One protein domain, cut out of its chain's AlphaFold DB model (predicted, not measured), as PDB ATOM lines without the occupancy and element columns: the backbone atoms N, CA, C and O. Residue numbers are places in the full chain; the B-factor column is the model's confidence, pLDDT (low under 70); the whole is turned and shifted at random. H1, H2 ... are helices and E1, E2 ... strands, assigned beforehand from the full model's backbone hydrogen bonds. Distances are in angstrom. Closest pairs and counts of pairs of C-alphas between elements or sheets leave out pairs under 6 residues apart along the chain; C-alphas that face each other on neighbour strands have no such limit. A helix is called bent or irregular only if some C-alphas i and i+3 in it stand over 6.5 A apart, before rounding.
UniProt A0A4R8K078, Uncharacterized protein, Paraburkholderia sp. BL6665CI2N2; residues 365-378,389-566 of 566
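AT A GLANCE: This is residues 365 to 378 and 389 to 566 of the 566 residues of an uncharacterized protein of Paraburkholderia sp. BL6665CI2N2 (UniProt A0A4R8K078). The long helix H5 makes the core: it runs along one face of a twisted four-stranded sheet, and the helices H1 and H3 pack on it away from that sheet. The long strands E1 and E3 reach toward one end, where H8 lies; H2 and H4 lie together beyond H3. The printed part has 192 residues with nine named helices and four named strands, in the order E1, H1 to H7, E2, H8, E3, H9, E4. The sheet, E2 E3 E1 E4, is antiparallel and the class is mixed, helices and strands. The whole is compact, with a radius of gyration of the C-alphas of 16.9 A and spans of 52 by 40 by 28 A.

HOW THE PARTS SIT: E1, residues 366 to 374, is antiparallel to E3, residues 540 to 548, at 170 degrees; N 367 and O 547, 2.7 A apart, are within hydrogen-bond range. Edge strand E4, residues 563 to 565, pairs with E1 through N 368 and O 563, 2.9 A, and edge strand E2, residues 525 to 528, with E3 through N 528 and O 542, 2.8 A. The hub H5, residues 483 to 503, is on the sheet, two layers, at a height of 7.9 A, over E3 and E1; the closest C-alphas of H5 and E3 are those of Ala 492 and Ser 547, 5.2 A. H5 runs along the strands, at 10 degrees to E3 on the local plane. H1, residues 389 to 411, touches H5 (Val 399 and Arg 483, closest C-alphas, 5.9 A), the same way at 35.2 degrees, only just steep. H3, residues 438 to 451, touches H5 (Ala 442 and Leu 498, closest C-alphas, 5.2 A), opposite ways at a steep tilt of 47 degrees. H2, residues 419 to 426, touches H4, residues 456 to 459 (Asp 419 and Ser 457, closest C-alphas, 5.9 A). H6, residues 511 to 517, is irregular, C-alphas 513 and 516 being 7.3 A apart, and touches no helix; H7, residues 519 to 522, only just touches H5, with 3 pairs of C-alphas within 8 A. H8, residues 533 to 537, is only just not on the sheet, with 4 pairs within 10 A. H9, residues 555 to 558, only grazes the sheet; E3, H9, E4 is a split strand-helix-strand unit, E1 between its strands, with a right-handed crossover. Every O i to N i+4 pair is within hydrogen-bond range in H2, H3, H5 and H8, but 18 of 19 in H1 and 1 of 3 in H6, which has 3 of 4 O i to N i+3 pairs; H4, H7 and H9 are too short.

IN THESE COORDINATES: E1 spans 26.3 A from C-alpha 366 at (-33.222, -6.331, -2.004), H1 33.3 A, H3 19.7 A, H5 30.4 A and E3 27.1 A. E4 ends at C-alpha 565, (-34.884, -3.156, 1.480).

THE WHOLE: C-alphas 378 and 506 are farthest apart, 53.5 A. Residues 379 to 388 are not printed; C-alphas 378 and 389 across the cut are 15.7 A apart. The links H2 to H3 and H4 to H5 are long. Mean pLDDT of the printed part is 73.2; 78 residues are under 70, among them 452 to 482 and 516 to 541.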
ATOM      1  N   PRO A 365     -36.707  -9.739  -1.434       84.94
ATOM      2  CA  PRO A 365     -36.063  -8.600  -0.792       84.94
ATOM      3  C   PRO A 365     -34.849  -8.136  -1.600       84.94
ATOM      4  O   PRO A 365     -34.236  -8.927  -2.318       84.94
ATOM      5  N   LEU A 366     -34.482  -6.862  -1.485       88.44
ATOM      6  CA  LEU A 366     -33.222  -6.331  -2.004       88.44
ATOM      7  C   LEU A 366     -32.279  -6.035  -0.836       88.44
ATOM      8  O   LEU A 366     -32.713  -5.676   0.250       88.44
ATOM      9  N   TYR A 367     -30.978  -6.125  -1.062       90.44
ATOM     10  CA  TYR A 367     -29.954  -5.682  -0.129       90.44
ATOM     11  C   TYR A 367     -29.212  -4.486  -0.686       90.44
ATOM     12  O   TYR A 367     -28.658  -4.560  -1.781       90.44
ATOM     13  N   ALA A 368     -29.140  -3.417   0.102       90.19
ATOM     14  CA  ALA A 368     -28.197  -2.329  -0.107       90.19
ATOM     15  C   ALA A 368     -26.960  -2.529   0.770       90.19
ATOM     16  O   ALA A 368     -27.062  -2.713   1.983       90.19
ATOM     17  N   LEU A 369     -25.785  -2.427   0.155       91.12
ATOM     18  CA  LEU A 369     -24.475  -2.463   0.799       91.12
ATOM     19  C   LEU A 369     -23.844  -1.070   0.701       91.12
ATOM     20  O   LEU A 369     -23.051  -0.821  -0.212       91.12
ATOM     21  N   PRO A 370     -24.239  -0.123   1.573       89.69
ATOM     22  CA  PRO A 370     -23.676   1.214   1.548       89.69
ATOM     23  C   PRO A 370     -22.258   1.220   2.126       89.69
ATOM     24  O   PRO A 370     -21.908   0.414   2.994       89.69
ATOM     25  N   TRP A 371     -21.444   2.174   1.702       85.06
ATOM     26  CA  TRP A 371     -20.220   2.551   2.403       85.06
ATOM     27  C   TRP A 371     -20.140   4.068   2.483       85.06
ATOM     28  O   TRP A 371     -20.627   4.772   1.605       85.06
ATOM     29  N   SER A 372     -19.497   4.561   3.534       80.94
ATOM     30  CA  SER A 372     -19.121   5.963   3.668       80.94
ATOM     31  C   SER A 372     -17.756   5.997   4.332       80.94
ATOM     32  O   SER A 372     -17.573   5.466   5.427       80.94
ATOM     33  N   LEU A 373     -16.778   6.539   3.625       69.25
ATOM     34  CA  LEU A 373     -15.379   6.498   3.997       69.25
ATOM     35  C   LEU A 373     -14.815   7.906   3.918       69.25
ATOM     36  O   LEU A 373     -14.732   8.483   2.839       69.25
ATOM     37  N   ARG A 374     -14.392   8.434   5.065       65.00
ATOM     38  CA  ARG A 374     -13.543   9.621   5.136       65.00
ATOM     39  C   ARG A 374     -12.102   9.131   5.186       65.00
ATOM     40  O   ARG A 374     -11.679   8.558   6.188       65.00
ATOM     41  N   LEU A 375     -11.383   9.278   4.086       58.09
ATOM     42  CA  LEU A 375      -9.935   9.153   4.072       58.09
ATOM     43  C   LEU A 375      -9.382  10.273   4.964       58.09
ATOM     44  O   LEU A 375      -9.858  11.411   4.947       58.09
ATOM     45  N   ALA A 376      -8.413   9.931   5.806       52.91
ATOM     46  CA  ALA A 376      -7.614  10.961   6.441       52.91
ATOM     47  C   ALA A 376      -6.933  11.745   5.314       52.91
ATOM     48  O   ALA A 376      -6.400  11.118   4.394       52.91
ATOM     49  N   ALA A 377      -6.975  13.080   5.369       53.19
ATOM     50  CA  ALA A 377      -6.042  13.871   4.583       53.19
ATOM     51  C   ALA A 377      -4.663  13.329   4.944       53.19
ATOM     52  O   ALA A 377      -4.301  13.336   6.125       53.19
ATOM     53  N   GLY A 378      -3.975  12.727   3.974       51.75
ATOM     54  CA  GLY A 378      -2.599  12.333   4.206       51.75
ATOM     55  C   GLY A 378      -1.887  13.588   4.681       51.75
ATOM     56  O   GLY A 378      -1.998  14.621   4.021       51.75
ATOM     57  N   SER A 389       2.392   2.104  -5.663       54.16
ATOM     58  CA  SER A 389       1.351   1.469  -6.489       54.16
ATOM     59  C   SER A 389       1.173  -0.036  -6.166       54.16
ATOM     60  O   SER A 389       0.097  -0.603  -6.324       54.16
ATOM     61  N   ASN A 390       2.192  -0.692  -5.607       56.91
ATOM     62  CA  ASN A 390       2.098  -2.074  -5.137       56.91
ATOM     63  C   ASN A 390       1.296  -2.246  -3.825       56.91
ATOM     64  O   ASN A 390       0.682  -3.293  -3.623       56.91
ATOM     65  N   SER A 391       1.240  -1.240  -2.943       58.91
ATOM     66  CA  SER A 391       0.596  -1.348  -1.615       58.91
ATOM     67  C   SER A 391      -0.934  -1.378  -1.712       58.91
ATOM     68  O   SER A 391      -1.612  -2.171  -1.046       58.91
ATOM     69  N   TRP A 392      -1.512  -0.571  -2.607       56.38
ATOM     70  CA  TRP A 392      -2.963  -0.575  -2.813       56.38
ATOM     71  C   TRP A 392      -3.443  -1.877  -3.470       56.38
ATOM     72  O   TRP A 392      -4.502  -2.395  -3.099       56.38
ATOM     73  N   MET A 393      -2.648  -2.448  -4.387       58.56
ATOM     74  CA  MET A 393      -2.943  -3.743  -5.009       58.56
ATOM     75  C   MET A 393      -2.933  -4.865  -3.966       58.56
ATOM     76  O   MET A 393      -3.854  -5.682  -3.936       58.56
ATOM     77  N   GLN A 394      -1.958  -4.862  -3.049       62.97
ATOM     78  CA  GLN A 394      -1.907  -5.804  -1.922       62.97
ATOM     79  C   GLN A 394      -3.123  -5.652  -0.991       62.97
ATOM     80  O   GLN A 394      -3.698  -6.637  -0.517       62.97
ATOM     81  N   THR A 395      -3.579  -4.419  -0.769       67.88
ATOM     82  CA  THR A 395      -4.735  -4.148   0.094       67.88
ATOM     83  C   THR A 395      -6.053  -4.591  -0.548       67.88
ATOM     84  O   THR A 395      -6.888  -5.191   0.123       67.88
ATOM     85  N   SER A 396      -6.239  -4.365  -1.848       68.19
ATOM     86  CA  SER A 396      -7.458  -4.786  -2.555       68.19
ATOM     87  C   SER A 396      -7.511  -6.303  -2.743       68.19
ATOM     88  O   SER A 396      -8.554  -6.914  -2.518       68.19
ATOM     89  N   GLY A 397      -6.373  -6.925  -3.070       74.19
ATOM     90  CA  GLY A 397      -6.251  -8.379  -3.175       74.19
ATOM     91  C   GLY A 397      -6.535  -9.090  -1.849       74.19
ATOM     92  O   GLY A 397      -7.299 -10.048  -1.816       74.19
ATOM     93  N   SER A 398      -6.007  -8.588  -0.727       79.38
ATOM     94  CA  SER A 398      -6.284  -9.187   0.591       79.38
ATOM     95  C   SER A 398      -7.761  -9.092   0.994       79.38
ATOM     96  O   SER A 398      -8.309 -10.040   1.556       79.38
ATOM     97  N   VAL A 399      -8.434  -7.987   0.667       82.25
ATOM     98  CA  VAL A 399      -9.881  -7.822   0.887       82.25
ATOM     99  C   VAL A 399     -10.684  -8.766   0.011       82.25
ATOM    100  O   VAL A 399     -11.625  -9.386   0.503       82.25
ATOM    101  N   TYR A 400     -10.300  -8.892  -1.259       83.31
ATOM    102  CA  TYR A 400     -10.921  -9.820  -2.189       83.31
ATOM    103  C   TYR A 400     -10.870 -11.255  -1.658       83.31
ATOM    104  O   TYR A 400     -11.907 -11.893  -1.488       83.31
ATOM    105  N   LEU A 401      -9.680 -11.718  -1.275       84.25
ATOM    106  CA  LEU A 401      -9.481 -13.054  -0.712       84.25
ATOM    107  C   LEU A 401     -10.239 -13.247   0.600       84.25
ATOM    108  O   LEU A 401     -10.807 -14.308   0.840       84.25
ATOM    109  N   SER A 402     -10.270 -12.226   1.459       87.94
ATOM    110  CA  SER A 402     -11.038 -12.264   2.705       87.94
ATOM    111  C   SER A 402     -12.539 -12.432   2.438       87.94
ATOM    112  O   SER A 402     -13.182 -13.295   3.040       87.94
ATOM    113  N   ALA A 403     -13.088 -11.675   1.481       89.69
ATOM    114  CA  ALA A 403     -14.480 -11.803   1.058       89.69
ATOM    115  C   ALA A 403     -14.765 -13.188   0.455       89.69
ATOM    116  O   ALA A 403     -15.752 -13.817   0.835       89.69
ATOM    117  N   LEU A 404     -13.877 -13.706  -0.401       89.06
ATOM    118  CA  LEU A 404     -14.006 -15.054  -0.955       89.06
ATOM    119  C   LEU A 404     -13.983 -16.139   0.118       89.06
ATOM    120  O   LEU A 404     -14.804 -17.040   0.056       89.06
ATOM    121  N   ARG A 405     -13.099 -16.057   1.119       89.88
ATOM    122  CA  ARG A 405     -13.075 -17.027   2.231       89.88
ATOM    123  C   ARG A 405     -14.385 -17.027   3.004       89.88
ATOM    124  O   ARG A 405     -14.882 -18.088   3.364       89.88
ATOM    125  N   SER A 406     -14.955 -15.844   3.242       91.31
ATOM    126  CA  SER A 406     -16.272 -15.726   3.876       91.31
ATOM    127  C   SER A 406     -17.380 -16.365   3.035       91.31
ATOM    128  O   SER A 406     -18.219 -17.071   3.583       91.31
ATOM    129  N   ILE A 407     -17.369 -16.152   1.716       91.69
ATOM    130  CA  ILE A 407     -18.338 -16.770   0.803       91.69
ATOM    131  C   ILE A 407     -18.134 -18.289   0.739       91.69
ATOM    132  O   ILE A 407     -19.101 -19.028   0.870       91.69
ATOM    133  N   ALA A 408     -16.896 -18.762   0.595       90.12
ATOM    134  CA  ALA A 408     -16.553 -20.182   0.547       90.12
ATOM    135  C   ALA A 408     -16.987 -20.910   1.823       90.12
ATOM    136  O   ALA A 408     -17.584 -21.977   1.748       90.12
ATOM    137  N   SER A 409     -16.764 -20.304   2.994       90.00
ATOM    138  CA  SER A 409     -17.231 -20.856   4.269       90.00
ATOM    139  C   SER A 409     -18.752 -21.010   4.334       90.00
ATOM    140  O   SER A 409     -19.212 -21.889   5.047       90.00
ATOM    141  N   PHE A 410     -19.514 -20.160   3.639       90.25
ATOM    142  CA  PHE A 410     -20.972 -20.274   3.529       90.25
ATOM    143  C   PHE A 410     -21.404 -21.268   2.439       90.25
ATOM    144  O   PHE A 410     -22.425 -21.942   2.564       90.25
ATOM    145  N   ALA A 411     -20.657 -21.337   1.338       88.25
ATOM    146  CA  ALA A 411     -20.936 -22.273   0.259       88.25
ATOM    147  C   ALA A 411     -20.686 -23.728   0.689       88.25
ATOM    148  O   ALA A 411     -21.464 -24.607   0.333       88.25
ATOM    149  N   ASN A 412     -19.669 -23.959   1.524       83.81
ATOM    150  CA  ASN A 412     -19.221 -25.274   1.981       83.81
ATOM    151  C   ASN A 412     -19.979 -25.812   3.214       83.81
ATOM    152  O   ASN A 412     -19.377 -26.521   4.019       83.81
ATOM    153  N   ASP A 413     -21.276 -25.519   3.381       76.31
ATOM    154  CA  ASP A 413     -22.132 -26.035   4.476       76.31
ATOM    155  C   ASP A 413     -22.382 -27.573   4.380       76.31
ATOM    156  O   ASP A 413     -23.513 -28.040   4.481       76.31
ATOM    157  N   GLY A 414     -21.341 -28.387   4.162       65.44
ATOM    158  CA  GLY A 414     -21.380 -29.857   4.215       65.44
ATOM    159  C   GLY A 414     -21.362 -30.592   2.871       65.44
ATOM    160  O   GLY A 414     -21.216 -31.811   2.865       65.44
ATOM    161  N   HIS A 415     -21.442 -29.883   1.742       67.81
ATOM    162  CA  HIS A 415     -21.459 -30.486   0.405       67.81
ATOM    163  C   HIS A 415     -20.341 -29.899  -0.463       67.81
ATOM    164  O   HIS A 415     -20.498 -28.837  -1.070       67.81
ATOM    165  N   MET A 416     -19.192 -30.581  -0.509       63.72
ATOM    166  CA  MET A 416     -18.187 -30.301  -1.538       63.72
ATOM    167  C   MET A 416     -18.708 -30.799  -2.885       63.72
ATOM    168  O   MET A 416     -19.284 -31.882  -2.980       63.72
ATOM    169  N   TYR A 417     -18.557 -29.967  -3.909       67.50
ATOM    170  CA  TYR A 417     -19.015 -30.277  -5.256       67.50
ATOM    171  C   TYR A 417     -18.046 -31.220  -5.971       67.50
ATOM    172  O   TYR A 417     -16.853 -31.202  -5.690       67.50
ATOM    173  N   ASP A 418     -18.564 -31.992  -6.924       73.56
ATOM    174  CA  ASP A 418     -17.779 -32.857  -7.808       73.56
ATOM    175  C   ASP A 418     -17.047 -32.040  -8.894       73.56
ATOM    176  O   ASP A 418     -17.678 -31.290  -9.651       73.56
ATOM    177  N   ASP A 419     -15.727 -32.221  -9.001       74.00
ATOM    178  CA  ASP A 419     -14.843 -31.611 -10.007       74.00
ATOM    179  C   ASP A 419     -15.324 -31.831 -11.454       74.00
ATOM    180  O   ASP A 419     -15.082 -30.996 -12.339       74.00
ATOM    181  N   ALA A 420     -16.051 -32.927 -11.711       73.19
ATOM    182  CA  ALA A 420     -16.620 -33.215 -13.026       73.19
ATOM    183  C   ALA A 420     -17.590 -32.114 -13.492       73.19
ATOM    184  O   ALA A 420     -17.542 -31.686 -14.646       73.19
ATOM    185  N   SER A 421     -18.398 -31.566 -12.579       71.38
ATOM    186  CA  SER A 421     -19.372 -30.517 -12.910       71.38
ATOM    187  C   SER A 421     -18.705 -29.182 -13.260       71.38
ATOM    188  O   SER A 421     -19.217 -28.428 -14.086       71.38
ATOM    189  N   PHE A 422     -17.540 -28.872 -12.681       70.62
ATOM    190  CA  PHE A 422     -16.789 -27.667 -13.054       70.62
ATOM    191  C   PHE A 422     -16.147 -27.793 -14.423       70.62
ATOM    192  O   PHE A 422     -16.165 -26.837 -15.201       70.62
ATOM    193  N   THR A 423     -15.635 -28.982 -14.726       75.38
ATOM    194  CA  THR A 423     -15.108 -29.302 -16.051       75.38
ATOM    195  C   THR A 423     -16.208 -29.154 -17.099       75.38
ATOM    196  O   THR A 423     -16.022 -28.461 -18.097       75.38
ATOM    197  N   ASP A 424     -17.397 -29.688 -16.821       77.44
ATOM    198  CA  ASP A 424     -18.570 -29.520 -17.676       77.44
ATOM    199  C   ASP A 424     -18.963 -28.047 -17.850       77.44
ATOM    200  O   ASP A 424     -19.245 -27.602 -18.964       77.44
ATOM    201  N   LEU A 425     -18.929 -27.243 -16.783       72.19
ATOM    202  CA  LEU A 425     -19.275 -25.822 -16.870       72.19
ATOM    203  C   LEU A 425     -18.274 -25.051 -17.733       72.19
ATOM    204  O   LEU A 425     -18.669 -24.202 -18.541       72.19
ATOM    205  N   ASP A 426     -16.983 -25.332 -17.558       73.44
ATOM    206  CA  ASP A 426     -15.912 -24.685 -18.308       73.44
ATOM    207  C   ASP A 426     -15.995 -25.039 -19.800       73.44
ATOM    208  O   ASP A 426     -15.948 -24.134 -20.643       73.44
ATOM    209  N   LEU A 427     -16.288 -26.311 -20.102       78.81
ATOM    210  CA  LEU A 427     -16.585 -26.833 -21.441       78.81
ATOM    211  C   LEU A 427     -17.922 -26.345 -22.021       78.81
ATOM    212  O   LEU A 427     -18.252 -26.664 -23.163       78.81
ATOM    213  N   ASN A 428     -18.673 -25.523 -21.279       79.56
ATOM    214  CA  ASN A 428     -19.979 -25.002 -21.677       79.56
ATOM    215  C   ASN A 428     -21.052 -26.098 -21.874       79.56
ATOM    216  O   ASN A 428     -22.015 -25.907 -22.630       79.56
ATOM    217  N   SER A 429     -20.893 -27.229 -21.187       81.50
ATOM    218  CA  SER A 429     -21.871 -28.310 -21.099       81.50
ATOM    219  C   SER A 429     -23.107 -27.877 -20.308       81.50
ATOM    220  O   SER A 429     -23.124 -26.865 -19.600       81.50
ATOM    221  N   ILE A 430     -24.176 -28.652 -20.470       80.62
ATOM    222  CA  ILE A 430     -25.420 -28.489 -19.727       80.62
ATOM    223  C   ILE A 430     -25.299 -29.218 -18.387       80.62
ATOM    224  O   ILE A 430     -25.111 -30.432 -18.373       80.62
ATOM    225  N   ILE A 431     -25.494 -28.501 -17.282       80.06
ATOM    226  CA  ILE A 431     -25.425 -29.056 -15.927       80.06
ATOM    227  C   ILE A 431     -26.804 -28.997 -15.283       80.06
ATOM    228  O   ILE A 431     -27.490 -27.972 -15.318       80.06
ATOM    229  N   ARG A 432     -27.216 -30.113 -14.680       79.69
ATOM    230  CA  ARG A 432     -28.368 -30.165 -13.777       79.69
ATOM    231  C   ARG A 432     -27.848 -30.123 -12.358       79.69
ATOM    232  O   ARG A 432     -27.004 -30.929 -11.997       79.69
ATOM    233  N   THR A 433     -28.334 -29.162 -11.595       75.19
ATOM    234  CA  THR A 433     -27.692 -28.774 -10.345       75.19
ATOM    235  C   THR A 433     -28.727 -28.830  -9.255       75.19
ATOM    236  O   THR A 433     -29.792 -28.216  -9.375       75.19
ATOM    237  N   GLU A 434     -28.432 -29.581  -8.207       84.06
ATOM    238  CA  GLU A 434     -29.325 -29.677  -7.066       84.06
ATOM    239  C   GLU A 434     -29.371 -28.342  -6.308       84.06
ATOM    240  O   GLU A 434     -28.536 -27.449  -6.480       84.06
ATOM    241  N   ARG A 435     -30.379 -28.161  -5.456       81.19
ATOM    242  CA  ARG A 435     -30.554 -26.902  -4.720       81.19
ATOM    243  C   ARG A 435     -29.377 -26.606  -3.787       81.19
ATOM    244  O   ARG A 435     -28.954 -25.457  -3.685       81.19
ATOM    245  N   GLU A 436     -28.866 -27.636  -3.122       81.69
ATOM    246  CA  GLU A 436     -27.755 -27.560  -2.156       81.69
ATOM    247  C   GLU A 436     -26.449 -27.117  -2.825       81.69
ATOM    248  O   GLU A 436     -25.606 -26.443  -2.242       81.69
ATOM    249  N   GLN A 437     -26.358 -27.417  -4.108       85.50
ATOM    250  CA  GLN A 437     -25.226 -27.217  -4.978       85.50
ATOM    251  C   GLN A 437     -25.121 -25.758  -5.508       85.50
ATOM    252  O   GLN A 437     -24.029 -25.249  -5.784       85.50
ATOM    253  N   LEU A 438     -26.227 -25.015  -5.590       87.38
ATOM    254  CA  LEU A 438     -26.238 -23.662  -6.177       87.38
ATOM    255  C   LEU A 438     -25.268 -22.675  -5.499       87.38
ATOM    256  O   LEU A 438     -24.709 -21.811  -6.175       87.38
ATOM    257  N   LYS A 439     -25.034 -22.811  -4.185       90.88
ATOM    258  CA  LYS A 439     -24.107 -21.946  -3.435       90.88
ATOM    259  C   LYS A 439     -22.670 -22.065  -3.958       90.88
ATOM    260  O   LYS A 439     -22.048 -21.065  -4.312       90.88
ATOM    261  N   SER A 440     -22.158 -23.290  -4.060       87.75
ATOM    262  CA  SER A 440     -20.793 -23.569  -4.525       87.75
ATOM    263  C   SER A 440     -20.608 -23.200  -5.994       87.75
ATOM    264  O   SER A 440     -19.578 -22.644  -6.371       87.75
ATOM    265  N   MET A 441     -21.635 -23.408  -6.821       85.38
ATOM    266  CA  MET A 441     -21.602 -22.962  -8.214       85.38
ATOM    267  C   MET A 441     -21.550 -21.449  -8.350       85.38
ATOM    268  O   MET A 441     -20.765 -20.941  -9.149       85.38
ATOM    269  N   ALA A 442     -22.358 -20.723  -7.574       89.12
ATOM    270  CA  ALA A 442     -22.316 -19.269  -7.564       89.12
ATOM    271  C   ALA A 442     -20.931 -18.765  -7.138       89.12
ATOM    272  O   ALA A 442     -20.398 -17.834  -7.741       89.12
ATOM    273  N   PHE A 443     -20.310 -19.421  -6.153       89.88
ATOM    274  CA  PHE A 443     -18.958 -19.102  -5.697       89.88
ATOM    275  C   PHE A 443     -17.923 -19.305  -6.806       89.88
ATOM    276  O   PHE A 443     -17.139 -18.396  -7.091       89.88
ATOM    277  N   VAL A 444     -17.955 -20.454  -7.486       84.69
ATOM    278  CA  VAL A 444     -17.049 -20.718  -8.607       84.69
ATOM    279  C   VAL A 444     -17.276 -19.740  -9.747       84.69
ATOM    280  O   VAL A 444     -16.308 -19.205 -10.276       84.69
ATOM    281  N   PHE A 445     -18.523 -19.404 -10.066       83.31
ATOM    282  CA  PHE A 445     -18.824 -18.380 -11.062       83.31
ATOM    283  C   PHE A 445     -18.193 -17.024 -10.723       83.31
ATOM    284  O   PHE A 445     -17.576 -16.398 -11.588       83.31
ATOM    285  N   VAL A 446     -18.277 -16.590  -9.462       84.88
ATOM    286  CA  VAL A 446     -17.614 -15.360  -8.999       84.88
ATOM    287  C   VAL A 446     -16.104 -15.431  -9.233       84.88
ATOM    288  O   VAL A 446     -15.527 -14.498  -9.801       84.88
ATOM    289  N   ARG A 447     -15.463 -16.552  -8.881       84.06
ATOM    290  CA  ARG A 447     -14.034 -16.775  -9.152       84.06
ATOM    291  C   ARG A 447     -13.725 -16.775 -10.652       84.06
ATOM    292  O   ARG A 447     -12.779 -16.111 -11.072       84.06
ATOM    293  N   MET A 448     -14.552 -17.420 -11.485       77.25
ATOM    294  CA  MET A 448     -14.349 -17.517 -12.943       77.25
ATOM    295  C   MET A 448     -14.225 -16.151 -13.590       77.25
ATOM    296  O   MET A 448     -13.385 -15.917 -14.469       77.25
ATOM    297  N   PHE A 449     -15.070 -15.232 -13.148       73.75
ATOM    298  CA  PHE A 449     -15.091 -13.899 -13.700       73.75
ATOM    299  C   PHE A 449     -13.967 -13.015 -13.167       73.75
ATOM    300  O   PHE A 449     -13.408 -12.244 -13.956       73.75
ATOM    301  N   CYS A 450     -13.610 -13.150 -11.889       73.75
ATOM    302  CA  CYS A 450     -12.604 -12.317 -11.237       73.75
ATOM    303  C   CYS A 450     -11.151 -12.762 -11.485       73.75
ATOM    304  O   CYS A 450     -10.289 -11.892 -11.598       73.75
ATOM    305  N   GLU A 451     -10.874 -14.065 -11.605       75.38
ATOM    306  CA  GLU A 451      -9.507 -14.608 -11.481       75.38
ATOM    307  C   GLU A 451      -8.889 -15.122 -12.795       75.38
ATOM    308  O   GLU A 451      -7.675 -15.230 -12.863       75.38
ATOM    309  N   ARG A 452      -9.671 -15.395 -13.859       64.94
ATOM    310  CA  ARG A 452      -9.188 -16.090 -15.086       64.94
ATOM    311  C   ARG A 452      -8.207 -17.261 -14.793       64.94
ATOM    312  O   ARG A 452      -7.094 -17.251 -15.318       64.94
ATOM    313  N   PRO A 453      -8.603 -18.278 -14.015       62.59
ATOM    314  CA  PRO A 453      -7.789 -19.475 -13.810       62.59
ATOM    315  C   PRO A 453      -7.402 -20.101 -15.143       62.59
ATOM    316  O   PRO A 453      -8.206 -20.134 -16.082       62.59
ATOM    317  N   ARG A 454      -6.167 -20.593 -15.223       62.50
ATOM    318  CA  ARG A 454      -5.680 -21.296 -16.416       62.50
ATOM    319  C   ARG A 454      -6.254 -22.705 -16.483       62.50
ATOM    320  O   ARG A 454      -6.370 -23.238 -17.582       62.50
ATOM    321  N   ASN A 455      -6.614 -23.281 -15.333       63.34
ATOM    322  CA  ASN A 455      -7.212 -24.605 -15.248       63.34
ATOM    323  C   ASN A 455      -8.192 -24.702 -14.063       63.34
ATOM    324  O   ASN A 455      -7.795 -24.875 -12.910       63.34
ATOM    325  N   PHE A 456      -9.491 -24.561 -14.340       61.31
ATOM    326  CA  PHE A 456     -10.505 -24.404 -13.291       61.31
ATOM    327  C   PHE A 456     -10.696 -25.635 -12.412       61.31
ATOM    328  O   PHE A 456     -11.011 -25.484 -11.237       61.31
ATOM    329  N   SER A 457     -10.490 -26.830 -12.967       61.03
ATOM    330  CA  SER A 457     -10.735 -28.105 -12.286       61.03
ATOM    331  C   SER A 457      -9.826 -28.348 -11.079       61.03
ATOM    332  O   SER A 457     -10.169 -29.158 -10.235       61.03
ATOM    333  N   HIS A 458      -8.687 -27.655 -10.970       60.53
ATOM    334  CA  HIS A 458      -7.711 -27.885  -9.894       60.53
ATOM    335  C   HIS A 458      -7.402 -26.637  -9.056       60.53
ATOM    336  O   HIS A 458      -6.907 -26.743  -7.936       60.53
ATOM    337  N   GLU A 459      -7.688 -25.436  -9.569       64.69
ATOM    338  CA  GLU A 459      -7.326 -24.171  -8.912       64.69
ATOM    339  C   GLU A 459      -8.463 -23.591  -8.046       64.69
ATOM    340  O   GLU A 459      -8.247 -22.646  -7.285       64.69
ATOM    341  N   TRP A 460      -9.674 -24.155  -8.102       64.38
ATOM    342  CA  TRP A 460     -10.833 -23.626  -7.372       64.38
ATOM    343  C   TRP A 460     -10.798 -23.896  -5.854       64.38
ATOM    344  O   TRP A 460     -11.481 -23.204  -5.094       64.38
ATOM    345  N   GLU A 461      -9.965 -24.827  -5.390       64.94
ATOM    346  CA  GLU A 461      -9.687 -25.028  -3.961       64.94
ATOM    347  C   GLU A 461      -8.538 -24.132  -3.474       64.94
ATOM    348  O   GLU A 461      -8.500 -23.695  -2.321       64.94
ATOM    349  N   SER A 462      -7.613 -23.791  -4.377       68.19
ATOM    350  CA  SER A 462      -6.454 -22.956  -4.078       68.19
ATOM    351  C   SER A 462      -6.811 -21.471  -4.181       68.19
ATOM    352  O   SER A 462      -7.099 -20.944  -5.253       68.19
ATOM    353  N   LEU A 463      -6.770 -20.755  -3.058       63.12
ATOM    354  CA  LEU A 463      -6.899 -19.289  -3.011       63.12
ATOM    355  C   LEU A 463      -5.545 -18.592  -3.271       63.12
ATOM    356  O   LEU A 463      -5.182 -17.649  -2.559       63.12
ATOM    357  N   ALA A 464      -4.761 -19.088  -4.234       63.16
ATOM    358  CA  ALA A 464      -3.467 -18.508  -4.589       63.16
ATOM    359  C   ALA A 464      -3.643 -17.173  -5.338       63.16
ATOM    360  O   ALA A 464      -4.483 -17.026  -6.220       63.16
ATOM    361  N   VAL A 465      -2.855 -16.171  -4.943       55.28
ATOM    362  CA  VAL A 465      -3.092 -14.739  -5.220       55.28
ATOM    363  C   VAL A 465      -2.576 -14.288  -6.592       55.28
ATOM    364  O   VAL A 465      -2.939 -13.211  -7.072       55.28
ATOM    365  N   ASP A 466      -1.717 -15.086  -7.224       56.28
ATOM    366  CA  ASP A 466      -0.772 -14.575  -8.219       56.28
ATOM    367  C   ASP A 466      -1.419 -14.086  -9.533       56.28
ATOM    368  O   ASP A 466      -0.845 -13.202 -10.174       56.28
ATOM    369  N   ASP A 467      -2.640 -14.528  -9.880       55.34
ATOM    370  CA  ASP A 467      -3.317 -14.188 -11.153       55.34
ATOM    371  C   ASP A 467      -4.533 -13.226 -11.033       55.34
ATOM    372  O   ASP A 467      -5.092 -12.784 -12.039       55.34
ATOM    373  N   VAL A 468      -4.899 -12.760  -9.825       56.31
ATOM    374  CA  VAL A 468      -6.023 -11.799  -9.608       56.31
ATOM    375  C   VAL A 468      -5.780 -10.433 -10.298       56.31
ATOM    376  O   VAL A 468      -6.687  -9.614 -10.483       56.31
ATOM    377  N   ARG A 469      -4.539 -10.182 -10.733       55.66
ATOM    378  CA  ARG A 469      -4.017  -8.889 -11.204       55.66
ATOM    379  C   ARG A 469      -4.707  -8.331 -12.458       55.66
ATOM    380  O   ARG A 469      -4.802  -7.114 -12.595       55.66
ATOM    381  N   HIS A 470      -5.209  -9.165 -13.377       52.75
ATOM    382  CA  HIS A 470      -5.535  -8.684 -14.731       52.75
ATOM    383  C   HIS A 470      -6.975  -8.202 -14.976       52.75
ATOM    384  O   HIS A 470      -7.162  -7.362 -15.859       52.75
ATOM    385  N   LYS A 471      -7.991  -8.654 -14.223       52.69
ATOM    386  CA  LYS A 471      -9.399  -8.226 -14.428       52.69
ATOM    387  C   LYS A 471      -9.955  -7.310 -13.347       52.69
ATOM    388  O   LYS A 471     -10.751  -6.428 -13.674       52.69
ATOM    389  N   PHE A 472      -9.470  -7.424 -12.109       52.47
ATOM    390  CA  PHE A 472      -9.727  -6.395 -11.098       52.47
ATOM    391  C   PHE A 472      -9.153  -5.035 -11.520       52.47
ATOM    392  O   PHE A 472      -9.600  -4.009 -11.021       52.47
ATOM    393  N   SER A 473      -8.261  -5.011 -12.519       49.62
ATOM    394  CA  SER A 473      -7.776  -3.797 -13.170       49.62
ATOM    395  C   SER A 473      -8.905  -2.889 -13.707       49.62
ATOM    396  O   SER A 473      -8.787  -1.668 -13.652       49.62
ATOM    397  N   ARG A 474     -10.051  -3.441 -14.136       48.91
ATOM    398  CA  ARG A 474     -11.233  -2.661 -14.569       48.91
ATOM    399  C   ARG A 474     -12.107  -2.161 -13.413       48.91
ATOM    400  O   ARG A 474     -12.795  -1.162 -13.552       48.91
ATOM    401  N   LEU A 475     -12.036  -2.807 -12.249       48.78
ATOM    402  CA  LEU A 475     -12.475  -2.218 -10.976       48.78
ATOM    403  C   LEU A 475     -11.374  -1.330 -10.361       48.78
ATOM    404  O   LEU A 475     -11.583  -0.739  -9.308       48.78
ATOM    405  N   SER A 476     -10.207  -1.214 -11.005       45.09
ATOM    406  CA  SER A 476      -9.086  -0.356 -10.594       45.09
ATOM    407  C   SER A 476      -8.940   0.905 -11.452       45.09
ATOM    408  O   SER A 476      -8.412   1.896 -10.962       45.09
ATOM    409  N   THR A 477      -9.525   0.948 -12.665       44.59
ATOM    410  CA  THR A 477      -9.798   2.212 -13.400       44.59
ATOM    411  C   THR A 477     -10.700   3.154 -12.602       44.59
ATOM    412  O   THR A 477     -10.840   4.331 -12.900       44.59
ATOM    413  N   LEU A 478     -11.293   2.604 -11.554       48.50
ATOM    414  CA  LEU A 478     -12.089   3.222 -10.524       48.50
ATOM    415  C   LEU A 478     -11.251   3.843  -9.380       48.50
ATOM    416  O   LEU A 478     -11.862   4.226  -8.387       48.50
ATOM    417  N   GLY A 479      -9.920   3.962  -9.508       45.75
ATOM    418  CA  GLY A 479      -9.037   4.839  -8.718       45.75
ATOM    419  C   GLY A 479      -9.176   4.735  -7.193       45.75
ATOM    420  O   GLY A 479     -10.086   5.309  -6.605       45.75
ATOM    421  N   GLY A 480      -8.261   4.026  -6.526       51.62
ATOM    422  CA  GLY A 480      -8.150   4.084  -5.059       51.62
ATOM    423  C   GLY A 480      -9.333   3.498  -4.274       51.62
ATOM    424  O   GLY A 480      -9.607   3.943  -3.159       51.62
ATOM    425  N   MET A 481     -10.053   2.506  -4.818       55.06
ATOM    426  CA  MET A 481     -11.113   1.849  -4.048       55.06
ATOM    427  C   MET A 481     -10.553   1.183  -2.787       55.06
ATOM    428  O   MET A 481      -9.651   0.351  -2.831       55.06
ATOM    429  N   GLN A 482     -11.127   1.566  -1.650       65.88
ATOM    430  CA  GLN A 482     -10.782   1.053  -0.331       65.88
ATOM    431  C   GLN A 482     -11.389  -0.338  -0.081       65.88
ATOM    432  O   GLN A 482     -12.140  -0.888  -0.889       65.88
ATOM    433  N   ARG A 483     -11.107  -0.895   1.102       77.44
ATOM    434  CA  ARG A 483     -11.543  -2.235   1.521       77.44
ATOM    435  C   ARG A 483     -13.070  -2.442   1.488       77.44
ATOM    436  O   ARG A 483     -13.530  -3.503   1.081       77.44
ATOM    437  N   LEU A 484     -13.866  -1.458   1.913       80.81
ATOM    438  CA  LEU A 484     -15.328  -1.616   2.004       80.81
ATOM    439  C   LEU A 484     -16.031  -1.704   0.634       80.81
ATOM    440  O   LEU A 484     -16.756  -2.680   0.441       80.81
ATOM    441  N   PRO A 485     -15.790  -0.791  -0.333       81.50
ATOM    442  CA  PRO A 485     -16.382  -0.888  -1.670       81.50
ATOM    443  C   PRO A 485     -16.082  -2.218  -2.364       81.50
ATOM    444  O   PRO A 485     -16.985  -2.857  -2.897       81.50
ATOM    445  N   VAL A 486     -14.822  -2.671  -2.313       79.69
ATOM    446  CA  VAL A 486     -14.400  -3.944  -2.922       79.69
ATOM    447  C   VAL A 486     -15.176  -5.109  -2.312       79.69
ATOM    448  O   VAL A 486     -15.746  -5.923  -3.036       79.69
ATOM    449  N   LYS A 487     -15.261  -5.158  -0.979       87.94
ATOM    450  CA  LYS A 487     -16.023  -6.189  -0.273       87.94
ATOM    451  C   LYS A 487     -17.513  -6.149  -0.629       87.94
ATOM    452  O   LYS A 487     -18.084  -7.203  -0.893       87.94
ATOM    453  N   ALA A 488     -18.127  -4.965  -0.669       89.06
ATOM    454  CA  ALA A 488     -19.534  -4.793  -1.034       89.06
ATOM    455  C   ALA A 488     -19.825  -5.327  -2.446       89.06
ATOM    456  O   ALA A 488     -20.754  -6.110  -2.625       89.06
ATOM    457  N   VAL A 489     -18.989  -4.976  -3.428       84.81
ATOM    458  CA  VAL A 489     -19.123  -5.437  -4.821       84.81
ATOM    459  C   VAL A 489     -19.038  -6.961  -4.922       84.81
ATOM    460  O   VAL A 489     -19.883  -7.571  -5.569       84.81
ATOM    461  N   ILE A 490     -18.060  -7.590  -4.262       87.50
ATOM    462  CA  ILE A 490     -17.878  -9.052  -4.320       87.50
ATOM    463  C   ILE A 490     -19.072  -9.780  -3.696       87.50
ATOM    464  O   ILE A 490     -19.590 -10.730  -4.282       87.50
ATOM    465  N   LEU A 491     -19.521  -9.328  -2.520       91.69
ATOM    466  CA  LEU A 491     -20.658  -9.934  -1.825       91.69
ATOM    467  C   LEU A 491     -21.951  -9.778  -2.627       91.69
ATOM    468  O   LEU A 491     -22.684 -10.749  -2.785       91.69
ATOM    469  N   ALA A 492     -22.212  -8.587  -3.168       89.50
ATOM    470  CA  ALA A 492     -23.365  -8.352  -4.025       89.50
ATOM    471  C   ALA A 492     -23.322  -9.199  -5.294       89.50
ATOM    472  O   ALA A 492     -24.340  -9.762  -5.678       89.50
ATOM    473  N   TYR A 493     -22.155  -9.319  -5.928       87.75
ATOM    474  CA  TYR A 493     -22.014 -10.115  -7.139       87.75
ATOM    475  C   TYR A 493     -22.330 -11.590  -6.888       87.75
ATOM    476  O   TYR A 493     -23.148 -12.167  -7.601       87.75
ATOM    477  N   TYR A 494     -21.772 -12.173  -5.822       91.31
ATOM    478  CA  TYR A 494     -22.133 -13.523  -5.388       91.31
ATOM    479  C   TYR A 494     -23.639 -13.665  -5.149       91.31
ATOM    480  O   TYR A 494     -24.259 -14.610  -5.634       91.31
ATOM    481  N   ASN A 495     -24.238 -12.698  -4.454       91.06
ATOM    482  CA  ASN A 495     -25.660 -12.692  -4.134       91.06
ATOM    483  C   ASN A 495     -26.543 -12.637  -5.398       91.06
ATOM    484  O   ASN A 495     -27.531 -13.360  -5.500       91.06
ATOM    485  N   ILE A 496     -26.150 -11.842  -6.402       86.81
ATOM    486  CA  ILE A 496     -26.847 -11.754  -7.692       86.81
ATOM    487  C   ILE A 496     -26.749 -13.077  -8.455       86.81
ATOM    488  O   ILE A 496     -27.770 -13.574  -8.927       86.81
ATOM    489  N   VAL A 497     -25.554 -13.672  -8.540       87.12
ATOM    490  CA  VAL A 497     -25.352 -14.969  -9.207       87.12
ATOM    491  C   VAL A 497     -26.181 -16.060  -8.524       87.12
ATOM    492  O   VAL A 497     -26.906 -16.794  -9.194       87.12
ATOM    493  N   LEU A 498     -26.139 -16.136  -7.192       90.25
ATOM    494  CA  LEU A 498     -26.893 -17.123  -6.421       90.25
ATOM    495  C   LEU A 498     -28.410 -16.940  -6.571       90.25
ATOM    496  O   LEU A 498     -29.140 -17.924  -6.725       90.25
ATOM    497  N   SER A 499     -28.888 -15.693  -6.556       87.38
ATOM    498  CA  SER A 499     -30.291 -15.355  -6.802       87.38
ATOM    499  C   SER A 499     -30.725 -15.755  -8.211       87.38
ATOM    500  O   SER A 499     -31.738 -16.432  -8.370       87.38
ATOM    501  N   ALA A 500     -29.938 -15.407  -9.232       84.38
ATOM    502  CA  ALA A 500     -30.213 -15.756 -10.623       84.38
ATOM    503  C   ALA A 500     -30.325 -17.272 -10.825       84.38
ATOM    504  O   ALA A 500     -31.313 -17.755 -11.378       84.38
ATOM    505  N   MET A 501     -29.358 -18.034 -10.306       85.75
ATOM    506  CA  MET A 501     -29.384 -19.499 -10.348       85.75
ATOM    507  C   MET A 501     -30.582 -20.076  -9.582       85.75
ATOM    508  O   MET A 501     -31.214 -21.030 -10.024       85.75
ATOM    509  N   THR A 502     -30.940 -19.465  -8.451       86.69
ATOM    510  CA  THR A 502     -32.129 -19.826  -7.669       86.69
ATOM    511  C   THR A 502     -33.431 -19.561  -8.428       86.69
ATOM    512  O   THR A 502     -34.365 -20.353  -8.340       86.69
ATOM    513  N   MET A 503     -33.520 -18.481  -9.196       81.56
ATOM    514  CA  MET A 503     -34.698 -18.203 -10.019       81.56
ATOM    515  C   MET A 503     -34.792 -19.146 -11.223       81.56
ATOM    516  O   MET A 503     -35.888 -19.540 -11.611       81.56
ATOM    517  N   GLN A 504     -33.650 -19.564 -11.775       76.69
ATOM    518  CA  GLN A 504     -33.554 -20.494 -12.903       76.69
ATOM    519  C   GLN A 504     -33.605 -21.977 -12.495       76.69
ATOM    520  O   GLN A 504     -33.288 -22.832 -13.312       76.69
ATOM    521  N   ARG A 505     -34.048 -22.307 -11.268       63.22
ATOM    522  CA  ARG A 505     -34.072 -23.665 -10.668       63.22
ATOM    523  C   ARG A 505     -34.624 -24.795 -11.555       63.22
ATOM    524  O   ARG A 505     -34.345 -25.955 -11.277       63.22
ATOM    525  N   CYS A 506     -35.414 -24.484 -12.581       57.41
ATOM    526  CA  CYS A 506     -36.023 -25.469 -13.477       57.41
ATOM    527  C   CYS A 506     -35.310 -25.620 -14.830       57.41
ATOM    528  O   CYS A 506     -35.692 -26.491 -15.613       57.41
ATOM    529  N   GLU A 507     -34.303 -24.797 -15.130       74.56
ATOM    530  CA  GLU A 507     -33.578 -24.851 -16.396       74.56
ATOM    531  C   GLU A 507     -32.175 -25.441 -16.225       74.56
ATOM    532  O   GLU A 507     -31.492 -25.160 -15.241       74.56
ATOM    533  N   PRO A 508     -31.705 -26.249 -17.189       77.69
ATOM    534  CA  PRO A 508     -30.327 -26.701 -17.187       77.69
ATOM    535  C   PRO A 508     -29.365 -25.507 -17.298       77.69
ATOM    536  O   PRO A 508     -29.505 -24.674 -18.201       77.69
ATOM    537  N   LEU A 509     -28.378 -25.433 -16.404       77.25
ATOM    538  CA  LEU A 509     -27.390 -24.357 -16.402       77.25
ATOM    539  C   LEU A 509     -26.364 -24.593 -17.511       77.25
ATOM    540  O   LEU A 509     -25.865 -25.699 -17.697       77.25
ATOM    541  N   GLN A 510     -26.038 -23.537 -18.250       79.31
ATOM    542  CA  GLN A 510     -25.020 -23.560 -19.294       79.31
ATOM    543  C   GLN A 510     -24.245 -22.243 -19.249       79.31
ATOM    544  O   GLN A 510     -24.849 -21.170 -19.212       79.31
ATOM    545  N   ARG A 511     -22.910 -22.288 -19.288       76.50
ATOM    546  CA  ARG A 511     -22.060 -21.088 -19.169       76.50
ATOM    547  C   ARG A 511     -22.414 -19.995 -20.186       76.50
ATOM    548  O   ARG A 511     -22.417 -18.818 -19.843       76.50
ATOM    549  N   SER A 512     -22.766 -20.356 -21.418       78.00
ATOM    550  CA  SER A 512     -23.193 -19.437 -22.477       78.00
ATOM    551  C   SER A 512     -24.509 -18.740 -22.148       78.00
ATOM    552  O   SER A 512     -24.666 -17.572 -22.494       78.00
ATOM    553  N   ARG A 513     -25.416 -19.422 -21.439       74.25
ATOM    554  CA  ARG A 513     -26.674 -18.852 -20.931       74.25
ATOM    555  C   ARG A 513     -26.469 -17.961 -19.717       74.25
ATOM    556  O   ARG A 513     -27.348 -17.172 -19.414       74.25
ATOM    557  N   LEU A 514     -25.316 -18.060 -19.061       71.81
ATOM    558  CA  LEU A 514     -24.909 -17.236 -17.925       71.81
ATOM    559  C   LEU A 514     -23.903 -16.149 -18.343       71.81
ATOM    560  O   LEU A 514     -23.305 -15.499 -17.497       71.81
ATOM    561  N   ARG A 515     -23.699 -15.912 -19.649       71.88
ATOM    562  CA  ARG A 515     -22.799 -14.845 -20.129       71.88
ATOM    563  C   ARG A 515     -23.284 -13.443 -19.788       71.88
ATOM    564  O   ARG A 515     -22.445 -12.569 -19.646       71.88
ATOM    565  N   TRP A 516     -24.592 -13.250 -19.626       68.06
ATOM    566  CA  TRP A 516     -25.140 -11.995 -19.109       68.06
ATOM    567  C   TRP A 516     -24.758 -11.770 -17.639       68.06
ATOM    568  O   TRP A 516     -24.876 -10.652 -17.154       68.06
ATOM    569  N   LEU A 517     -24.254 -12.802 -16.934       69.38
ATOM    570  CA  LEU A 517     -23.747 -12.679 -15.570       69.38
ATOM    571  C   LEU A 517     -22.322 -12.079 -15.485       69.38
ATOM    572  O   LEU A 517     -21.657 -12.242 -14.462       69.38
ATOM    573  N   THR A 518     -21.811 -11.363 -16.491       68.06
ATOM    574  CA  THR A 518     -20.478 -10.744 -16.391       68.06
ATOM    575  C   THR A 518     -20.464  -9.547 -15.417       68.06
ATOM    576  O   THR A 518     -21.415  -8.771 -15.380       68.06
ATOM    577  N   PRO A 519     -19.402  -9.328 -14.615       61.22
ATOM    578  CA  PRO A 519     -19.401  -8.301 -13.561       61.22
ATOM    579  C   PRO A 519     -19.704  -6.870 -14.036       61.22
ATOM    580  O   PRO A 519     -20.274  -6.085 -13.286       61.22
ATOM    581  N   ASP A 520     -19.326  -6.538 -15.272       60.56
ATOM    582  CA  ASP A 520     -19.580  -5.253 -15.936       60.56
ATOM    583  C   ASP A 520     -21.051  -5.042 -16.323       60.56
ATOM    584  O   ASP A 520     -21.504  -3.908 -16.487       60.56
ATOM    585  N   GLN A 521     -21.805  -6.130 -16.447       61.75
ATOM    586  CA  GLN A 521     -23.229  -6.108 -16.748       61.75
ATOM    587  C   GLN A 521     -24.082  -6.276 -15.487       61.75
ATOM    588  O   GLN A 521     -25.209  -5.804 -15.453       61.75
ATOM    589  N   VAL A 522     -23.549  -6.897 -14.434       59.53
ATOM    590  CA  VAL A 522     -24.393  -7.490 -13.387       59.53
ATOM    591  C   VAL A 522     -24.469  -6.726 -12.093       59.53
ATOM    592  O   VAL A 522     -25.483  -6.816 -11.420       59.53
ATOM    593  N   VAL A 523     -23.415  -6.036 -11.674       61.91
ATOM    594  CA  VAL A 523     -23.404  -5.450 -10.331       61.91
ATOM    595  C   VAL A 523     -23.897  -4.011 -10.422       61.91
ATOM    596  O   VAL A 523     -23.131  -3.161 -10.878       61.91
ATOM    597  N   PRO A 524     -25.131  -3.687  -9.985       61.69
ATOM    598  CA  PRO A 524     -25.576  -2.310  -9.966       61.69
ATOM    599  C   PRO A 524     -24.839  -1.613  -8.822       61.69
ATOM    600  O   PRO A 524     -25.126  -1.795  -7.636       61.69
ATOM    601  N   PHE A 525     -23.829  -0.846  -9.206       64.56
ATOM    602  CA  PHE A 525     -22.946  -0.110  -8.315       64.56
ATOM    603  C   PHE A 525     -23.129   1.388  -8.549       64.56
ATOM    604  O   PHE A 525     -23.153   1.836  -9.696       64.56
ATOM    605  N   ALA A 526     -23.292   2.140  -7.461       56.94
ATOM    606  CA  ALA A 526     -23.334   3.593  -7.464       56.94
ATOM    607  C   ALA A 526     -22.232   4.147  -6.574       56.94
ATOM    608  O   ALA A 526     -22.169   3.854  -5.380       56.94
ATOM    609  N   ARG A 527     -21.407   5.017  -7.148       62.44
ATOM    610  CA  ARG A 527     -20.571   5.966  -6.402       62.44
ATOM    611  C   ARG A 527     -21.399   7.185  -6.082       62.44
ATOM    612  O   ARG A 527     -21.998   7.754  -6.993       62.44
ATOM    613  N   LEU A 528     -21.432   7.560  -4.813       55.94
ATOM    614  CA  LEU A 528     -22.184   8.704  -4.337       55.94
ATOM    615  C   LEU A 528     -21.246   9.771  -3.773       55.94
ATOM    616  O   LEU A 528     -20.389   9.455  -2.951       55.94
ATOM    617  N   PRO A 529     -21.452  11.033  -4.177       50.44
ATOM    618  CA  PRO A 529     -21.810  11.411  -5.550       50.44
ATOM    619  C   PRO A 529     -20.788  10.839  -6.552       50.44
ATOM    620  O   PRO A 529     -19.686  10.460  -6.161       50.44
ATOM    621  N   GLU A 530     -21.140  10.737  -7.838       47.72
ATOM    622  CA  GLU A 530     -20.175  10.433  -8.902       47.72
ATOM    623  C   GLU A 530     -19.003  11.402  -8.732       47.72
ATOM    624  O   GLU A 530     -19.167  12.608  -8.920       47.72
ATOM    625  N   ALA A 531     -17.881  10.894  -8.217       42.16
ATOM    626  CA  ALA A 531     -16.766  11.727  -7.831       42.16
ATOM    627  C   ALA A 531     -16.279  12.438  -9.089       42.16
ATOM    628  O   ALA A 531     -15.628  11.838  -9.943       42.16
ATOM    629  N   THR A 532     -16.605  13.722  -9.205       46.72
ATOM    630  CA  THR A 532     -15.772  14.633  -9.971       46.72
ATOM    631  C   THR A 532     -14.363  14.522  -9.373       46.72
ATOM    632  O   THR A 532     -14.218  14.211  -8.185       46.72
ATOM    633  N   GLU A 533     -13.309  14.736 -10.165       45.75
ATOM    634  CA  GLU A 533     -11.924  14.775  -9.659       45.75
ATOM    635  C   GLU A 533     -11.779  15.485  -8.287       45.75
ATOM    636  O   GLU A 533     -11.095  14.937  -7.422       45.75
ATOM    637  N   PRO A 534     -12.506  16.582  -7.987       40.16
ATOM    638  CA  PRO A 534     -12.569  17.176  -6.651       40.16
ATOM    639  C   PRO A 534     -12.937  16.230  -5.497       40.16
ATOM    640  O   PRO A 534     -12.282  16.255  -4.462       40.16
ATOM    641  N   ALA A 535     -13.945  15.361  -5.626       41.41
ATOM    642  CA  ALA A 535     -14.309  14.434  -4.545       41.41
ATOM    643  C   ALA A 535     -13.229  13.359  -4.319       41.41
ATOM    644  O   ALA A 535     -13.027  12.910  -3.190       41.41
ATOM    645  N   SER A 536     -12.484  13.001  -5.374       44.03
ATOM    646  CA  SER A 536     -11.299  12.143  -5.244       44.03
ATOM    647  C   SER A 536     -10.144  12.841  -4.511       44.03
ATOM    648  O   SER A 536      -9.392  12.177  -3.800       44.03
ATOM    649  N   GLN A 537     -10.055  14.174  -4.608       44.78
ATOM    650  CA  GLN A 537      -9.091  15.008  -3.877       44.78
ATOM    651  C   GLN A 537      -9.523  15.290  -2.430       44.78
ATOM    652  O   GLN A 537      -8.682  15.470  -1.557       44.78
ATOM    653  N   LEU A 538     -10.828  15.287  -2.147       45.75
ATOM    654  CA  LEU A 538     -11.392  15.548  -0.816       45.75
ATOM    655  C   LEU A 538     -11.381  14.338   0.115       45.75
ATOM    656  O   LEU A 538     -11.991  14.386   1.185       45.75
ATOM    657  N   PHE A 539     -10.677  13.265  -0.258       59.66
ATOM    658  CA  PHE A 539     -10.468  12.137   0.636       59.66
ATOM    659  C   PHE A 539     -11.817  11.566   1.140       59.66
ATOM    660  O   PHE A 539     -11.959  11.186   2.297       59.66
ATOM    661  N   TYR A 540     -12.846  11.502   0.291       60.16
ATOM    662  CA  TYR A 540     -14.164  10.981   0.663       60.16
ATOM    663  C   TYR A 540     -14.674   9.987  -0.380       60.16
ATOM    664  O   TYR A 540     -14.596  10.227  -1.582       60.16
ATOM    665  N   SER A 541     -15.189   8.845   0.073       67.00
ATOM    666  CA  SER A 541     -15.825   7.847  -0.785       67.00
ATOM    667  C   SER A 541     -17.118   7.365  -0.149       67.00
ATOM    668  O   SER A 541     -17.101   6.680   0.872       67.00
ATOM    669  N   GLU A 542     -18.241   7.683  -0.778       73.75
ATOM    670  CA  GLU A 542     -19.543   7.122  -0.447       73.75
ATOM    671  C   GLU A 542     -20.101   6.368  -1.657       73.75
ATOM    672  O   GLU A 542     -19.692   6.555  -2.808       73.75
ATOM    673  N   GLY A 543     -20.994   5.430  -1.390       81.75
ATOM    674  CA  GLY A 543     -21.736   4.758  -2.433       81.75
ATOM    675  C   GLY A 543     -22.533   3.586  -1.910       81.75
ATOM    676  O   GLY A 543     -22.607   3.333  -0.705       81.75
ATOM    677  N   VAL A 544     -23.173   2.893  -2.839       85.50
ATOM    678  CA  VAL A 544     -23.997   1.729  -2.549       85.50
ATOM    679  C   VAL A 544     -23.906   0.722  -3.687       85.50
ATOM    680  O   VAL A 544     -23.871   1.083  -4.863       85.50
ATOM    681  N   VAL A 545     -23.888  -0.557  -3.330       87.94
ATOM    682  CA  VAL A 545     -24.214  -1.643  -4.257       87.94
ATOM    683  C   VAL A 545     -25.548  -2.224  -3.851       87.94
ATOM    684  O   VAL A 545     -25.801  -2.399  -2.658       87.94
ATOM    685  N   VAL A 546     -26.386  -2.540  -4.834       88.19
ATOM    686  CA  VAL A 546     -27.650  -3.234  -4.589       88.19
ATOM    687  C   VAL A 546     -27.577  -4.654  -5.142       88.19
ATOM    688  O   VAL A 546     -26.949  -4.910  -6.161       88.19
ATOM    689  N   SER A 547     -28.193  -5.607  -4.455       89.31
ATOM    690  CA  SER A 547     -28.328  -6.989  -4.930       89.31
ATOM    691  C   SER A 547     -29.687  -7.553  -4.516       89.31
ATOM    692  O   SER A 547     -30.231  -7.103  -3.511       89.31
ATOM    693  N   PRO A 548     -30.267  -8.513  -5.249       88.50
ATOM    694  CA  PRO A 548     -31.416  -9.264  -4.761       88.50
ATOM    695  C   PRO A 548     -31.002 -10.129  -3.569       88.50
ATOM    696  O   PRO A 548     -29.875 -10.611  -3.509       88.50
ATOM    697  N   ALA A 549     -31.904 -10.349  -2.623       88.69
ATOM    698  CA  ALA A 549     -31.688 -11.278  -1.528       88.69
ATOM    699  C   ALA A 549     -31.674 -12.712  -2.056       88.69
ATOM    700  O   ALA A 549     -32.677 -13.196  -2.594       88.69
ATOM    701  N   ALA A 550     -30.542 -13.394  -1.899       89.62
ATOM    702  CA  ALA A 550     -30.477 -14.831  -2.063       89.62
ATOM    703  C   ALA A 550     -30.911 -15.537  -0.778       89.62
ATOM    704  O   ALA A 550     -30.621 -15.109   0.340       89.62
ATOM    705  N   GLU A 551     -31.600 -16.656  -0.958       86.12
ATOM    706  CA  GLU A 551     -32.097 -17.464   0.142       86.12
ATOM    707  C   GLU A 551     -30.945 -17.938   1.048       86.12
ATOM    708  O   GLU A 551     -29.973 -18.531   0.577       86.12
ATOM    709  N   ASN A 552     -31.074 -17.689   2.354       88.56
ATOM    710  CA  ASN A 552     -30.124 -18.080   3.400       88.56
ATOM    711  C   ASN A 552     -28.710 -17.478   3.298       88.56
ATOM    712  O   ASN A 552     -27.853 -17.889   4.074       88.56
ATOM    713  N   PHE A 553     -28.428 -16.533   2.393       92.19
ATOM    714  CA  PHE A 553     -27.115 -15.880   2.352       92.19
ATOM    715  C   PHE A 553     -26.991 -14.856   3.495       92.19
ATOM    716  O   PHE A 553     -27.734 -13.877   3.492       92.19
ATOM    717  N   PRO A 554     -26.071 -15.033   4.470       93.19
ATOM    718  CA  PRO A 554     -26.021 -14.210   5.679       93.19
ATOM    719  C   PRO A 554     -25.283 -12.888   5.425       93.19
ATOM    720  O   PRO A 554     -24.237 -12.608   6.022       93.19
ATOM    721  N   ILE A 555     -25.788 -12.082   4.493       92.75
ATOM    722  CA  ILE A 555     -25.103 -10.884   4.008       92.75
ATOM    723  C   ILE A 555     -24.871  -9.856   5.121       92.75
ATOM    724  O   ILE A 555     -23.828  -9.210   5.135       92.75
ATOM    725  N   GLU A 556     -25.766  -9.775   6.104       93.00
ATOM    726  CA  GLU A 556     -25.680  -8.875   7.256       93.00
ATOM    727  C   GLU A 556     -24.534  -9.246   8.193       93.00
ATOM    728  O   GLU A 556     -23.877  -8.375   8.768       93.00
ATOM    729  N   ARG A 557     -24.244 -10.547   8.311       93.12
ATOM    730  CA  ARG A 557     -23.086 -11.039   9.063       93.12
ATOM    731  C   ARG A 557     -21.791 -10.737   8.317       93.12
ATOM    732  O   ARG A 557     -20.787 -10.392   8.937       93.12
ATOM    733  N   LEU A 558     -21.801 -10.889   6.992       90.69
ATOM    734  CA  LEU A 558     -20.612 -10.692   6.165       90.69
ATOM    735  C   LEU A 558     -20.302  -9.212   5.927       90.69
ATOM    736  O   LEU A 558     -19.128  -8.857   5.802       90.69
ATOM    737  N   TYR A 559     -21.311  -8.345   5.910       92.06
ATOM    738  CA  TYR A 559     -21.188  -6.905   5.716       92.06
ATOM    739  C   TYR A 559     -22.009  -6.146   6.773       92.06
ATOM    740  O   TYR A 559     -23.141  -5.735   6.508       92.06
ATOM    741  N   PRO A 560     -21.442  -5.930   7.976       85.88
ATOM    742  CA  PRO A 560     -22.105  -5.163   9.025       85.88
ATOM    743  C   PRO A 560     -22.422  -3.747   8.525       85.88
ATOM    744  O   PRO A 560     -21.514  -2.969   8.236       85.88
ATOM    745  N   GLY A 561     -23.709  -3.429   8.377       84.56
ATOM    746  CA  GLY A 561     -24.188  -2.180   7.770       84.56
ATOM    747  C   GLY A 561     -25.001  -2.364   6.487       84.56
ATOM    748  O   GLY A 561     -25.542  -1.383   5.972       84.56
ATOM    749  N   SER A 562     -25.136  -3.597   5.986       88.88
ATOM    750  CA  SER A 562     -26.112  -3.910   4.945       88.88
ATOM    751  C   SER A 562     -27.530  -3.579   5.410       88.88
ATOM    752  O   SER A 562     -27.879  -3.779   6.576       88.88
ATOM    753  N   ARG A 563     -28.368  -3.111   4.491       88.75
ATOM    754  CA  ARG A 563     -29.781  -2.825   4.742       88.75
ATOM    755  C   ARG A 563     -30.625  -3.743   3.875       88.75
ATOM    756  O   ARG A 563     -30.469  -3.722   2.656       88.75
ATOM    757  N   SER A 564     -31.502  -4.522   4.500       88.81
ATOM    758  CA  SER A 564     -32.601  -5.160   3.779       88.81
ATOM    759  C   SER A 564     -33.580  -4.068   3.361       88.81
ATOM    760  O   SER A 564     -34.021  -3.277   4.193       88.81
ATOM    761  N   LEU A 565     -33.875  -4.009   2.073       80.94
ATOM    762  CA  LEU A 565     -34.884  -3.156   1.480       80.94
ATOM    763  C   LEU A 565     -36.030  -4.084   1.051       80.94
ATOM    764  O   LEU A 565     -35.942  -4.762   0.023       80.94
ATOM    765  N   GLY A 566     -37.048  -4.209   1.899       66.38
ATOM    766  CA  GLY A 566     -38.131  -5.179   1.739       66.38
ATOM    767  C   GLY A 566     -39.373  -4.777   2.502       66.38
ATOM    768  O   GLY A 566     -39.209  -4.136   3.566       66.38
TER     769      GLY A 566